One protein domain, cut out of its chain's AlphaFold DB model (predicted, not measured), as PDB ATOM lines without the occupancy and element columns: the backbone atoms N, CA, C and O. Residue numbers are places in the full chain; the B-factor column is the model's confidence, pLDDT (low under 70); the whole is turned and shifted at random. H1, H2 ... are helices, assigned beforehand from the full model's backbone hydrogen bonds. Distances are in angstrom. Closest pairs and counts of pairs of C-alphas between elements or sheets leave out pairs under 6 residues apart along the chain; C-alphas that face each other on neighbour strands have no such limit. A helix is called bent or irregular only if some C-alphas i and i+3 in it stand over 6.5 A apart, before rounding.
ATOM      1  N   GLU A 552     -75.746 -13.294 134.852       78.31
ATOM      2  CA  GLU A 552     -75.093 -14.498 135.342       78.31
ATOM      3  C   GLU A 552     -73.623 -14.526 134.928       78.31
ATOM      4  O   GLU A 552     -72.768 -14.616 135.802       78.31
ATOM      5  N   LEU A 553     -73.320 -14.269 133.652       81.38
ATOM      6  CA  LEU A 553     -71.945 -14.092 133.183       81.38
ATOM      7  C   LEU A 553     -71.228 -12.950 133.915       81.38
ATOM      8  O   LEU A 553     -70.113 -13.128 134.384       81.38
ATOM      9  N   TYR A 554     -71.890 -11.803 134.094       81.31
ATOM     10  CA  TYR A 554     -71.314 -10.680 134.843       81.31
ATOM     11  C   TYR A 554     -70.970 -11.040 136.297       81.31
ATOM     12  O   TYR A 554     -69.922 -10.642 136.801       81.31
ATOM     13  N   LYS A 555     -71.826 -11.811 136.981       81.75
ATOM     14  CA  LYS A 555     -71.552 -12.290 138.344       81.75
ATOM     15  C   LYS A 555     -70.368 -13.252 138.381       81.75
ATOM     16  O   LYS A 555     -69.529 -13.096 139.260       81.75
ATOM     17  N   LEU A 556     -70.291 -14.184 137.428       84.00
ATOM     18  CA  LEU A 556     -69.173 -15.126 137.313       84.00
ATOM     19  C   LEU A 556     -67.846 -14.388 137.068       84.00
ATOM     20  O   LEU A 556     -66.846 -14.702 137.704       84.00
ATOM     21  N   LEU A 557     -67.848 -13.350 136.223       84.00
ATOM     22  CA  LEU A 557     -66.672 -12.505 135.977       84.00
ATOM     23  C   LEU A 557     -66.270 -11.675 137.212       84.00
ATOM     24  O   LEU A 557     -65.085 -11.496 137.490       84.00
ATOM     25  N   LEU A 558     -67.243 -11.175 137.982       81.31
ATOM     26  CA  LEU A 558     -66.975 -10.444 139.228       81.31
ATOM     27  C   LEU A 558     -66.406 -11.367 140.318       81.31
ATOM     28  O   LEU A 558     -65.542 -10.958 141.095       81.31
ATOM     29  N   GLU A 559     -66.883 -12.609 140.368       81.62
ATOM     30  CA  GLU A 559     -66.376 -13.661 141.247       81.62
ATOM     31  C   GLU A 559     -64.948 -14.068 140.866       81.62
ATOM     32  O   GLU A 559     -64.079 -14.106 141.737       81.62
ATOM     33  N   GLU A 560     -64.662 -14.229 139.570       83.44
ATOM     34  CA  GLU A 560     -63.304 -14.467 139.071       83.44
ATOM     35  C   GLU A 560     -62.363 -13.318 139.462       83.44
ATOM     36  O   GLU A 560     -61.264 -13.550 139.965       83.44
ATOM     37  N   LYS A 561     -62.813 -12.066 139.317       81.88
ATOM     38  CA  LYS A 561     -62.039 -10.889 139.731       81.88
ATOM     39  C   LYS A 561     -61.768 -10.870 141.237       81.88
ATOM     40  O   LYS A 561     -60.656 -10.550 141.659       81.88
ATOM     41  N   ARG A 562     -62.766 -11.208 142.060       80.19
ATOM     42  CA  ARG A 562     -62.615 -11.277 143.520       80.19
ATOM     43  C   ARG A 562     -61.581 -12.330 143.923       80.19
ATOM     44  O   ARG A 562     -60.768 -12.040 144.802       80.19
ATOM     45  N   LEU A 563     -61.619 -13.506 143.292       78.69
ATOM     46  CA  LEU A 563     -60.659 -14.589 143.516       78.69
ATOM     47  C   LEU A 563     -59.253 -14.174 143.075       78.69
ATOM     48  O   LEU A 563     -58.333 -14.251 143.880       78.69
ATOM     49  N   ASN A 564     -59.097 -13.616 141.869       80.25
ATOM     50  CA  ASN A 564     -57.801 -13.131 141.377       80.25
ATOM     51  C   ASN A 564     -57.178 -12.098 142.330       80.25
ATOM     52  O   ASN A 564     -56.027 -12.248 142.728       80.25
ATOM     53  N   ALA A 565     -57.958 -11.112 142.786       77.88
ATOM     54  CA  ALA A 565     -57.479 -10.109 143.737       77.88
ATOM     55  C   ALA A 565     -57.126 -10.709 145.114       77.88
ATOM     56  O   ALA A 565     -56.271 -10.184 145.823       77.88
ATOM     57  N   ALA A 566     -57.798 -11.784 145.537       76.62
ATOM     58  CA  ALA A 566     -57.463 -12.494 146.770       76.62
ATOM     59  C   ALA A 566     -56.168 -13.306 146.631       76.62
ATOM     60  O   ALA A 566     -55.335 -13.252 147.534       76.62
ATOM     61  N   CYS A 567     -55.958 -13.965 145.489       74.62
ATOM     62  CA  CYS A 567     -54.710 -14.658 145.170       74.62
ATOM     63  C   CYS A 567     -53.533 -13.679 145.065       74.62
ATOM     64  O   CYS A 567     -52.463 -13.957 145.596       74.62
ATOM     65  N   GLU A 568     -53.723 -12.512 144.443       79.88
ATOM     66  CA  GLU A 568     -52.709 -11.449 144.389       79.88
ATOM     67  C   GLU A 568     -52.321 -10.962 145.787       79.88
ATOM     68  O   GLU A 568     -51.134 -10.852 146.082       79.88
ATOM     69  N   ARG A 569     -53.296 -10.746 146.681       78.75
ATOM     70  CA  ARG A 569     -53.017 -10.401 148.085       78.75
ATOM     71  C   ARG A 569     -52.277 -11.517 148.819       78.75
ATOM     72  O   ARG A 569     -51.318 -11.229 149.524       78.75
ATOM     73  N   ALA A 570     -52.690 -12.772 148.647       76.69
ATOM     74  CA  ALA A 570     -52.032 -13.918 149.275       76.69
ATOM     75  C   ALA A 570     -50.581 -14.082 148.792       76.69
ATOM     76  O   ALA A 570     -49.695 -14.335 149.605       76.69
ATOM     77  N   ASN A 571     -50.327 -13.881 147.494       79.56
ATOM     78  CA  ASN A 571     -48.980 -13.889 146.926       79.56
ATOM     79  C   ASN A 571     -48.154 -12.694 147.430       79.56
ATOM     80  O   ASN A 571     -47.031 -12.893 147.865       79.56
ATOM     81  N   ALA A 572     -48.720 -11.485 147.479       80.94
ATOM     82  CA  ALA A 572     -48.021 -10.305 147.994       80.94
ATOM     83  C   ALA A 572     -47.632 -10.450 149.476       80.94
ATOM     84  O   ALA A 572     -46.518 -10.095 149.853       80.94
ATOM     85  N   MET A 573     -48.521 -11.016 150.302       78.12
ATOM     86  CA  MET A 573     -48.241 -11.317 151.711       78.12
ATOM     87  C   MET A 573     -47.193 -12.425 151.868       78.12
ATOM     88  O   MET A 573     -46.382 -12.375 152.790       78.12
ATOM     89  N   ALA A 574     -47.180 -13.414 150.970       75.56
ATOM     90  CA  ALA A 574     -46.139 -14.437 150.936       75.56
ATOM     91  C   ALA A 574     -44.774 -13.844 150.532       75.56
ATOM     92  O   ALA A 574     -43.772 -14.116 151.189       75.56
ATOM     93  N   ASP A 575     -44.743 -12.969 149.524       80.50
ATOM     94  CA  ASP A 575     -43.536 -12.269 149.066       80.50
ATOM     95  C   ASP A 575     -42.985 -11.300 150.126       80.50
ATOM     96  O   ASP A 575     -41.779 -11.050 150.194       80.50
ATOM     97  N   GLU A 576     -43.856 -10.708 150.942       80.62
ATOM     98  CA  GLU A 576     -43.487  -9.877 152.093       80.62
ATOM     99  C   GLU A 576     -42.923 -10.733 153.237       80.62
ATOM    100  O   GLU A 576     -41.804 -10.490 153.680       80.62
ATOM    101  N   ALA A 577     -43.598 -11.827 153.608       77.12
ATOM    102  CA  ALA A 577     -43.103 -12.775 154.609       77.12
ATOM    103  C   ALA A 577     -41.751 -13.408 154.217       77.12
ATOM    104  O   ALA A 577     -40.903 -13.676 155.072       77.12
ATOM    105  N   GLN A 578     -41.517 -13.628 152.922       78.06
ATOM    106  CA  GLN A 578     -40.237 -14.113 152.411       78.06
ATOM    107  C   GLN A 578     -39.135 -13.048 152.476       78.06
ATOM    108  O   GLN A 578     -37.981 -13.380 152.756       78.06
ATOM    109  N   ARG A 579     -39.477 -11.770 152.264       78.62
ATOM    110  CA  ARG A 579     -38.558 -10.636 152.457       78.62
ATOM    111  C   ARG A 579     -38.199 -10.424 153.929       78.62
ATOM    112  O   ARG A 579     -37.053 -10.083 154.211       78.62
ATOM    113  N   ASP A 580     -39.114 -10.731 154.842       82.06
ATOM    114  CA  ASP A 580     -38.903 -10.678 156.297       82.06
ATOM    115  C   ASP A 580     -38.075 -11.860 156.850       82.06
ATOM    116  O   ASP A 580     -37.864 -11.978 158.058       82.06
ATOM    117  N   GLY A 581     -37.560 -12.735 155.977       76.06
ATOM    118  CA  GLY A 581     -36.605 -13.787 156.335       76.06
ATOM    119  C   GLY A 581     -37.229 -15.073 156.882       76.06
ATOM    120  O   GLY A 581     -36.513 -15.892 157.469       76.06
ATOM    121  N   LEU A 582     -38.541 -15.289 156.703       78.94
ATOM    122  CA  LEU A 582     -39.166 -16.565 157.059       78.94
ATOM    123  C   LEU A 582     -38.662 -17.710 156.163       78.94
ATOM    124  O   LEU A 582     -38.424 -17.552 154.967       78.94
ATOM    125  N   GLN A 583     -38.533 -18.901 156.759       77.00
ATOM    126  CA  GLN A 583     -38.149 -20.127 156.053       77.00
ATOM    127  C   GLN A 583     -39.110 -20.399 154.877       77.00
ATOM    128  O   GLN A 583     -40.329 -20.371 155.084       77.00
ATOM    129  N   PRO A 584     -38.611 -20.748 153.674       74.12
ATOM    130  CA  PRO A 584     -39.442 -20.946 152.484       74.12
ATOM    131  C   PRO A 584     -40.590 -21.950 152.668       74.12
ATOM    132  O   PRO A 584     -41.672 -21.748 152.128       74.12
ATOM    133  N   GLN A 585     -40.404 -23.003 153.479       74.75
ATOM    134  CA  GLN A 585     -41.479 -23.974 153.737       74.75
ATOM    135  C   GLN A 585     -42.637 -23.383 154.560       74.75
ATOM    136  O   GLN A 585     -43.780 -23.815 154.421       74.75
ATOM    137  N   VAL A 586     -42.356 -22.395 155.416       74.44
ATOM    138  CA  VAL A 586     -43.361 -21.712 156.244       74.44
ATOM    139  C   VAL A 586     -44.131 -20.693 155.409       74.44
ATOM    140  O   VAL A 586     -45.355 -20.635 155.508       74.44
ATOM    141  N   VAL A 587     -43.432 -19.951 154.544       77.62
ATOM    142  CA  VAL A 587     -44.046 -19.023 153.581       77.62
ATOM    143  C   VAL A 587     -44.979 -19.774 152.632       77.62
ATOM    144  O   VAL A 587     -46.128 -19.372 152.465       77.62
ATOM    145  N   GLU A 588     -44.542 -20.913 152.084       74.81
ATOM    146  CA  GLU A 588     -45.368 -21.713 151.172       74.81
ATOM    147  C   GLU A 588     -46.589 -22.323 151.885       74.81
ATOM    148  O   GLU A 588     -47.691 -22.344 151.337       74.81
ATOM    149  N   GLY A 589     -46.443 -22.747 153.148       75.56
ATOM    150  CA  GLY A 589     -47.568 -23.210 153.969       75.56
ATOM    151  C   GLY A 589     -48.575 -22.102 154.309       75.56
ATOM    152  O   GLY A 589     -49.784 -22.346 154.332       75.56
ATOM    153  N   MET A 590     -48.095 -20.876 154.540       73.69
ATOM    154  CA  MET A 590     -48.929 -19.697 154.788       73.69
ATOM    155  C   MET A 590     -49.666 -19.262 153.519       73.69
ATOM    156  O   MET A 590     -50.876 -19.051 153.558       73.69
ATOM    157  N   ARG A 591     -48.961 -19.228 152.384       76.06
ATOM    158  CA  ARG A 591     -49.518 -18.985 151.052       76.06
ATOM    159  C   ARG A 591     -50.602 -20.004 150.712       76.06
ATOM    160  O   ARG A 591     -51.711 -19.612 150.367       76.06
ATOM    161  N   GLY A 592     -50.325 -21.297 150.890       70.94
ATOM    162  CA  GLY A 592     -51.297 -22.370 150.666       70.94
ATOM    163  C   GLY A 592     -52.543 -22.242 151.547       70.94
ATOM    164  O   GLY A 592     -53.656 -22.427 151.061       70.94
ATOM    165  N   ARG A 593     -52.388 -21.855 152.821       75.69
ATOM    166  CA  ARG A 593     -53.524 -21.603 153.726       75.69
ATOM    167  C   ARG A 593     -54.344 -20.382 153.305       75.69
ATOM    168  O   ARG A 593     -55.565 -20.477 153.268       75.69
ATOM    169  N   LEU A 594     -53.695 -19.271 152.960       72.94
ATOM    170  CA  LEU A 594     -54.367 -18.048 152.508       72.94
ATOM    171  C   LEU A 594     -55.104 -18.257 151.178       72.94
ATOM    172  O   LEU A 594     -56.200 -17.734 151.003       72.94
ATOM    173  N   LEU A 595     -54.547 -19.059 150.268       70.62
ATOM    174  CA  LEU A 595     -55.206 -19.464 149.024       70.62
ATOM    175  C   LEU A 595     -56.411 -20.387 149.290       70.62
ATOM    176  O   LEU A 595     -57.474 -20.198 148.699       70.62
ATOM    177  N   LEU A 596     -56.300 -21.326 150.237       71.62
ATOM    178  CA  LEU A 596     -57.423 -22.162 150.686       71.62
ATOM    179  C   LEU A 596     -58.546 -21.337 151.338       71.62
ATOM    180  O   LEU A 596     -59.716 -21.552 151.028       71.62
ATOM    181  N   GLU A 597     -58.210 -20.373 152.196       68.44
ATOM    182  CA  GLU A 597     -59.168 -19.447 152.823       68.44
ATOM    183  C   GLU A 597     -59.796 -18.473 151.810       68.44
ATOM    184  O   GLU A 597     -60.949 -18.068 151.965       68.44
ATOM    185  N   ALA A 598     -59.062 -18.127 150.748       64.25
ATOM    186  CA  ALA A 598     -59.545 -17.316 149.635       64.25
ATOM    187  C   ALA A 598     -60.411 -18.091 148.625       64.25
ATOM    188  O   ALA A 598     -61.076 -17.447 147.812       64.25
ATOM    189  N   GLY A 599     -60.443 -19.429 148.682       62.97
ATOM    190  CA  GLY A 599     -61.256 -20.276 147.800       62.97
ATOM    191  C   GLY A 599     -60.588 -20.688 146.480       62.97
ATOM    192  O   GLY A 599     -61.283 -20.918 145.496       62.97
ATOM    193  N   ASP A 600     -59.256 -20.804 146.430       60.50
ATOM    194  CA  ASP A 600     -58.476 -21.077 145.199       60.50
ATOM    195  C   ASP A 600     -58.841 -22.403 144.484       60.50
ATOM    196  O   ASP A 600     -58.622 -22.552 143.283       60.50
ATOM    197  N   LEU A 601     -59.495 -23.344 145.179       57.12
ATOM    198  CA  LEU A 601     -60.014 -24.594 144.597       57.12
ATOM    199  C   LEU A 601     -61.132 -24.381 143.550       57.12
ATOM    200  O   LEU A 601     -61.398 -25.290 142.764       57.12
ATOM    201  N   ASP A 602     -61.767 -23.205 143.505       61.31
ATOM    202  CA  ASP A 602     -62.906 -22.914 142.617       61.31
ATOM    203  C   ASP A 602     -62.528 -22.198 141.302       61.31
ATOM    204  O   ASP A 602     -63.395 -21.975 140.453       61.31
ATOM    205  N   ARG A 603     -61.247 -21.868 141.064       71.56
ATOM    206  CA  ARG A 603     -60.842 -21.034 139.912       71.56
ATOM    207  C   ARG A 603     -60.998 -21.723 138.553       71.56
ATOM    208  O   ARG A 603     -61.548 -21.136 137.619       71.56
ATOM    209  N   ASP A 604     -60.531 -22.964 138.429       73.31
ATOM    210  CA  ASP A 604     -60.594 -23.718 137.168       73.31
ATOM    211  C   ASP A 604     -62.029 -24.144 136.800       73.31
ATOM    212  O   ASP A 604     -62.434 -23.946 135.648       73.31
ATOM    213  N   PRO A 605     -62.862 -24.636 137.744       80.69
ATOM    214  CA  PRO A 605     -64.288 -24.848 137.501       80.69
ATOM    215  C   PRO A 605     -65.033 -23.567 137.104       80.69
ATOM    216  O   PRO A 605     -65.913 -23.615 136.242       80.69
ATOM    217  N   LEU A 606     -64.690 -22.419 137.702       80.81
ATOM    218  CA  LEU A 606     -65.303 -21.128 137.387       80.81
ATOM    219  C   LEU A 606     -64.946 -20.652 135.974       80.81
ATOM    220  O   LEU A 606     -65.841 -20.288 135.213       80.81
ATOM    221  N   ARG A 607     -63.668 -20.725 135.581       82.06
ATOM    222  CA  ARG A 607     -63.222 -20.393 134.214       82.06
ATOM    223  C   ARG A 607     -63.877 -21.272 133.162       82.06
ATOM    224  O   ARG A 607     -64.287 -20.776 132.115       82.06
ATOM    225  N   LYS A 608     -64.033 -22.562 133.465       84.62
ATOM    226  CA  LYS A 608     -64.756 -23.493 132.601       84.62
ATOM    227  C   LYS A 608     -66.223 -23.082 132.433       84.62
ATOM    228  O   LYS A 608     -66.684 -22.991 131.303       84.62
ATOM    229  N   LYS A 609     -66.923 -22.741 133.525       85.19
ATOM    230  CA  LYS A 609     -68.308 -22.228 133.474       85.19
ATOM    231  C   LYS A 609     -68.428 -20.925 132.681       85.19
ATOM    232  O   LYS A 609     -69.397 -20.755 131.948       85.19
ATOM    233  N   ILE A 610     -67.466 -20.011 132.814       85.44
ATOM    234  CA  ILE A 610     -67.426 -18.765 132.032       85.44
ATOM    235  C   ILE A 610     -67.284 -19.086 130.539       85.44
ATOM    236  O   ILE A 610     -68.022 -18.529 129.728       85.44
ATOM    237  N   HIS A 611     -66.389 -20.008 130.174       84.31
ATOM    238  CA  HIS A 611     -66.178 -20.407 128.783       84.31
ATOM    239  C   HIS A 611     -67.403 -21.120 128.186       84.31
ATOM    240  O   HIS A 611     -67.871 -20.728 127.123       84.31
ATOM    241  N   GLU A 612     -67.985 -22.079 128.914       85.19
ATOM    242  CA  GLU A 612     -69.219 -22.778 128.524       85.19
ATOM    243  C   GLU A 612     -70.383 -21.788 128.314       85.19
ATOM    244  O   GLU A 612     -71.113 -21.884 127.328       85.19
ATOM    245  N   TYR A 613     -70.526 -20.782 129.188       83.81
ATOM    246  CA  TYR A 613     -71.570 -19.759 129.063       83.81
ATOM    247  C   TYR A 613     -71.355 -18.839 127.848       83.81
ATOM    248  O   TYR A 613     -72.326 -18.438 127.195       83.81
ATOM    249  N   LEU A 614     -70.100 -18.483 127.551       81.81
ATOM    250  CA  LEU A 614     -69.726 -17.685 126.378       81.81
ATOM    251  C   LEU A 614     -70.008 -18.441 125.072       81.81
ATOM    252  O   LEU A 614     -70.587 -17.854 124.155       81.81
ATOM    253  N   GLU A 615     -69.684 -19.736 125.007       76.94
ATOM    254  CA  GLU A 615     -69.978 -20.596 123.853       76.94
ATOM    255  C   GLU A 615     -71.487 -20.802 123.651       76.94
ATOM    256  O   GLU A 615     -71.987 -20.624 122.539       76.94
ATOM    257  N   GLU A 616     -72.238 -21.100 124.720       79.25
ATOM    258  CA  GLU A 616     -73.696 -21.309 124.668       79.25
ATOM    259  C   GLU A 616     -74.437 -20.095 124.078       79.25
ATOM    260  O   GLU A 616     -75.433 -20.239 123.362       79.25
ATOM    261  N   HIS A 617     -73.938 -18.891 124.357       69.56
ATOM    262  CA  HIS A 617     -74.557 -17.632 123.951       69.56
ATOM    263  C   HIS A 617     -73.835 -16.930 122.792       69.56
ATOM    264  O   HIS A 617     -74.206 -15.806 122.448       69.56
ATOM    265  N   ASN A 618     -72.854 -17.593 122.168       70.12
ATOM    266  CA  ASN A 618     -72.107 -17.104 121.008       70.12
ATOM    267  C   ASN A 618     -71.470 -15.711 121.240       70.12
ATOM    268  O   ASN A 618     -71.602 -14.814 120.405       70.12
ATOM    269  N   MET A 619     -70.835 -15.526 122.404       73.31
ATOM    270  CA  MET A 619     -70.161 -14.292 122.839       73.31
ATOM    271  C   MET A 619     -68.648 -14.502 122.963       73.31
ATOM    272  O   MET A 619     -68.192 -15.595 123.289       73.31
ATOM    273  N   THR A 620     -67.861 -13.439 122.787       75.75
ATOM    274  CA  THR A 620     -66.399 -13.492 122.965       75.75
ATOM    275  C   THR A 620     -65.935 -12.893 124.305       75.75
ATOM    276  O   THR A 620     -66.581 -11.981 124.827       75.75
ATOM    277  N   PRO A 621     -64.792 -13.334 124.882       75.62
ATOM    278  CA  PRO A 621     -64.223 -12.717 126.089       75.62
ATOM    279  C   PRO A 621     -63.905 -11.220 125.925       75.62
ATOM    280  O   PRO A 621     -64.073 -10.440 126.860       75.62
ATOM    281  N   SER A 622     -63.496 -10.797 124.723       74.62
ATOM    282  CA  SER A 622     -63.198  -9.396 124.384       74.62
ATOM    283  C   SER A 622     -64.410  -8.465 124.488       74.62
ATOM    284  O   SER A 622     -64.251  -7.280 124.780       74.62
ATOM    285  N   GLU A 623     -65.624  -8.990 124.305       64.56
ATOM    286  CA  GLU A 623     -66.875  -8.235 124.463       64.56
ATOM    287  C   GLU A 623     -67.214  -7.911 125.931       64.56
ATOM    288  O   GLU A 623     -68.091  -7.087 126.191       64.56
ATOM    289  N   TRP A 624     -66.538  -8.553 126.892       76.44
ATOM    290  CA  TRP A 624     -66.775  -8.431 128.337       76.44
ATOM    291  C   TRP A 624     -65.610  -7.787 129.094       76.44
ATOM    292  O   TRP A 624     -65.451  -7.986 130.297       76.44
ATOM    293  N   THR A 625     -64.813  -6.982 128.394       77.50
ATOM    294  CA  THR A 625     -63.746  -6.182 129.000       77.50
ATOM    295  C   THR A 625     -64.296  -5.216 130.052       77.50
ATOM    296  O   THR A 625     -65.382  -4.645 129.913       77.50
ATOM    297  N   GLU A 626     -63.546  -5.041 131.142       69.19
ATOM    298  CA  GLU A 626     -63.921  -4.125 132.216       69.19
ATOM    299  C   GLU A 626     -63.967  -2.681 131.696       69.19
ATOM    300  O   GLU A 626     -63.048  -2.217 131.029       69.19
ATOM    301  N   GLY A 627     -65.074  -1.983 131.967       55.91
ATOM    302  CA  GLY A 627     -65.341  -0.661 131.387       55.91
ATOM    303  C   GLY A 627     -65.910  -0.693 129.961       55.91
ATOM    304  O   GLY A 627     -66.336   0.347 129.467       55.91
ATOM    305  N   GLY A 628     -66.005  -1.863 129.324       54.53
ATOM    306  CA  GLY A 628     -66.744  -2.051 128.076       54.53
ATOM    307  C   GLY A 628     -68.261  -1.928 128.268       54.53
ATOM    308  O   GLY A 628     -68.790  -1.990 129.377       54.53
ATOM    309  N   GLU A 629     -69.020  -1.771 127.190       53.38
ATOM    310  CA  GLU A 629     -70.442  -1.408 127.283       53.38
ATOM    311  C   GLU A 629     -71.343  -2.512 127.826       53.38
ATOM    312  O   GLU A 629     -72.251  -2.234 128.612       53.38
ATOM    313  N   ARG A 630     -71.081  -3.776 127.471       63.88
ATOM    314  CA  ARG A 630     -71.784  -4.929 128.061       63.88
ATOM    315  C   ARG A 630     -71.487  -5.048 129.550       63.88
ATOM    316  O   ARG A 630     -72.409  -5.292 130.329       63.88
ATOM    317  N   TRP A 631     -70.236  -4.797 129.943       67.19
ATOM    318  CA  TRP A 631     -69.822  -4.722 131.340       67.19
ATOM    319  C   TRP A 631     -70.553  -3.595 132.067       67.19
ATOM    320  O   TRP A 631     -71.197  -3.845 133.078       67.19
ATOM    321  N   ILE A 632     -70.555  -2.375 131.523       60.31
ATOM    322  CA  ILE A 632     -71.258  -1.215 132.086       60.31
ATOM    323  C   ILE A 632     -72.763  -1.486 132.189       60.31
ATOM    324  O   ILE A 632     -73.377  -1.196 133.214       60.31
ATOM    325  N   LEU A 633     -73.385  -2.055 131.158       58.91
ATOM    326  CA  LEU A 633     -74.817  -2.342 131.134       58.91
ATOM    327  C   LEU A 633     -75.192  -3.439 132.140       58.91
ATOM    328  O   LEU A 633     -76.189  -3.298 132.851       58.91
ATOM    329  N   ALA A 634     -74.387  -4.496 132.261       69.12
ATOM    330  CA  ALA A 634     -74.582  -5.537 133.262       69.12
ATOM    331  C   ALA A 634     -74.298  -5.034 134.690       69.12
ATOM    332  O   ALA A 634     -75.103  -5.286 135.589       69.12
ATOM    333  N   ALA A 635     -73.247  -4.233 134.885       67.00
ATOM    334  CA  ALA A 635     -72.911  -3.566 136.142       67.00
ATOM    335  C   ALA A 635     -74.028  -2.621 136.604       67.00
ATOM    336  O   ALA A 635     -74.456  -2.682 137.757       67.00
ATOM    337  N   ARG A 636     -74.588  -1.817 135.689       63.06
ATOM    338  CA  ARG A 636     -75.758  -0.952 135.943       63.06
ATOM    339  C   ARG A 636     -76.961  -1.763 136.417       63.06
ATOM    340  O   ARG A 636     -77.674  -1.357 137.334       63.06
ATOM    341  N   LEU A 637     -77.208  -2.913 135.792       62.88
ATOM    342  CA  LEU A 637     -78.350  -3.766 136.115       62.88
ATOM    343  C   LEU A 637     -78.132  -4.614 137.383       62.88
ATOM    344  O   LEU A 637     -79.124  -4.957 138.031       62.88
ATOM    345  N   SER A 638     -76.876  -4.894 137.749       67.62
ATOM    346  CA  SER A 638     -76.448  -5.648 138.939       67.62
ATOM    347  C   SER A 638     -76.003  -4.763 140.120       67.62
ATOM    348  O   SER A 638     -75.452  -5.280 141.092       67.62
ATOM    349  N   HIS A 639     -76.228  -3.446 140.057       72.00
ATOM    350  CA  HIS A 639     -75.771  -2.499 141.077       72.00
ATOM    351  C   HIS A 639     -76.363  -2.817 142.472       72.00
ATOM    352  O   HIS A 639     -77.576  -3.057 142.554       72.00
TER     353      HIS A 639
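Overview. This is residues 552 to 639 of the 1057 residues of an uncharacterized protein of Ascobolus immersus RN42 (UniProt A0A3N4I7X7). What shape is it? Long H1 sets the length of a rod, and H2 then H3 fold back along it; H4 and H5 lie near H1's first end. What builds it? The printed part has 88 residues with five named helices, H1 to H5 in order, all helix and loose: radius of gyration of the C-alphas 16.6 A, spans 49 by 23 by 20 A.

Arrangement. What does the hub, H1, residues 552 to 579, touch? It forms a hairpin with H2, residues 584 to 598, at a shallow tilt of 22 degrees, opposite ways; their closest C-alphas, of Ala 574 and Arg 591, are 5.7 A apart. It touches H3, residues 600 to 616, at a shallow tilt of 30 degrees, opposite ways; their closest C-alphas, of Leu 553 and Ile 610, are 6.6 A apart. With residue 554 alone it only just touches H5, residues 629 to 637, about perpendicular at 82 degrees, with 3 pairs of C-alphas within 8 A, Tyr 554 and Ala 634 closest at 6.3 A. Where is H4, residues 621 to 624? It only just touches H5, only at the corner, with 3 pairs of C-alphas within 8 A, Trp 624 and Trp 631 closest at 5.7 A. Are O i to N i+4 pairs within hydrogen-bond range? Every one is in H1, H2 and H5, and 11 of 13 are in H3; H4 is too short for one.

Along the chain. Where does H1 begin? C-alpha 552 is at (-75.093, -14.498, 135.342), and H1 is 40.5 A long. What follows? H2 is 20.6 A and H3 25.6 A long; H3 is irregular, with C-alphas 601 and 604 7.5 A apart. H5 ends with C-alpha 637 at (-78.350, -3.766, 136.115).

Size, cuts and confidence. How large is it? The farthest C-alphas, of Gly 581 and Asn 618, are 50.2 A apart; the printed part has no cut, and its four links are tight. Where is pLDDT under 70? At residues 597 to 602, 617, 623 and 626 to 638.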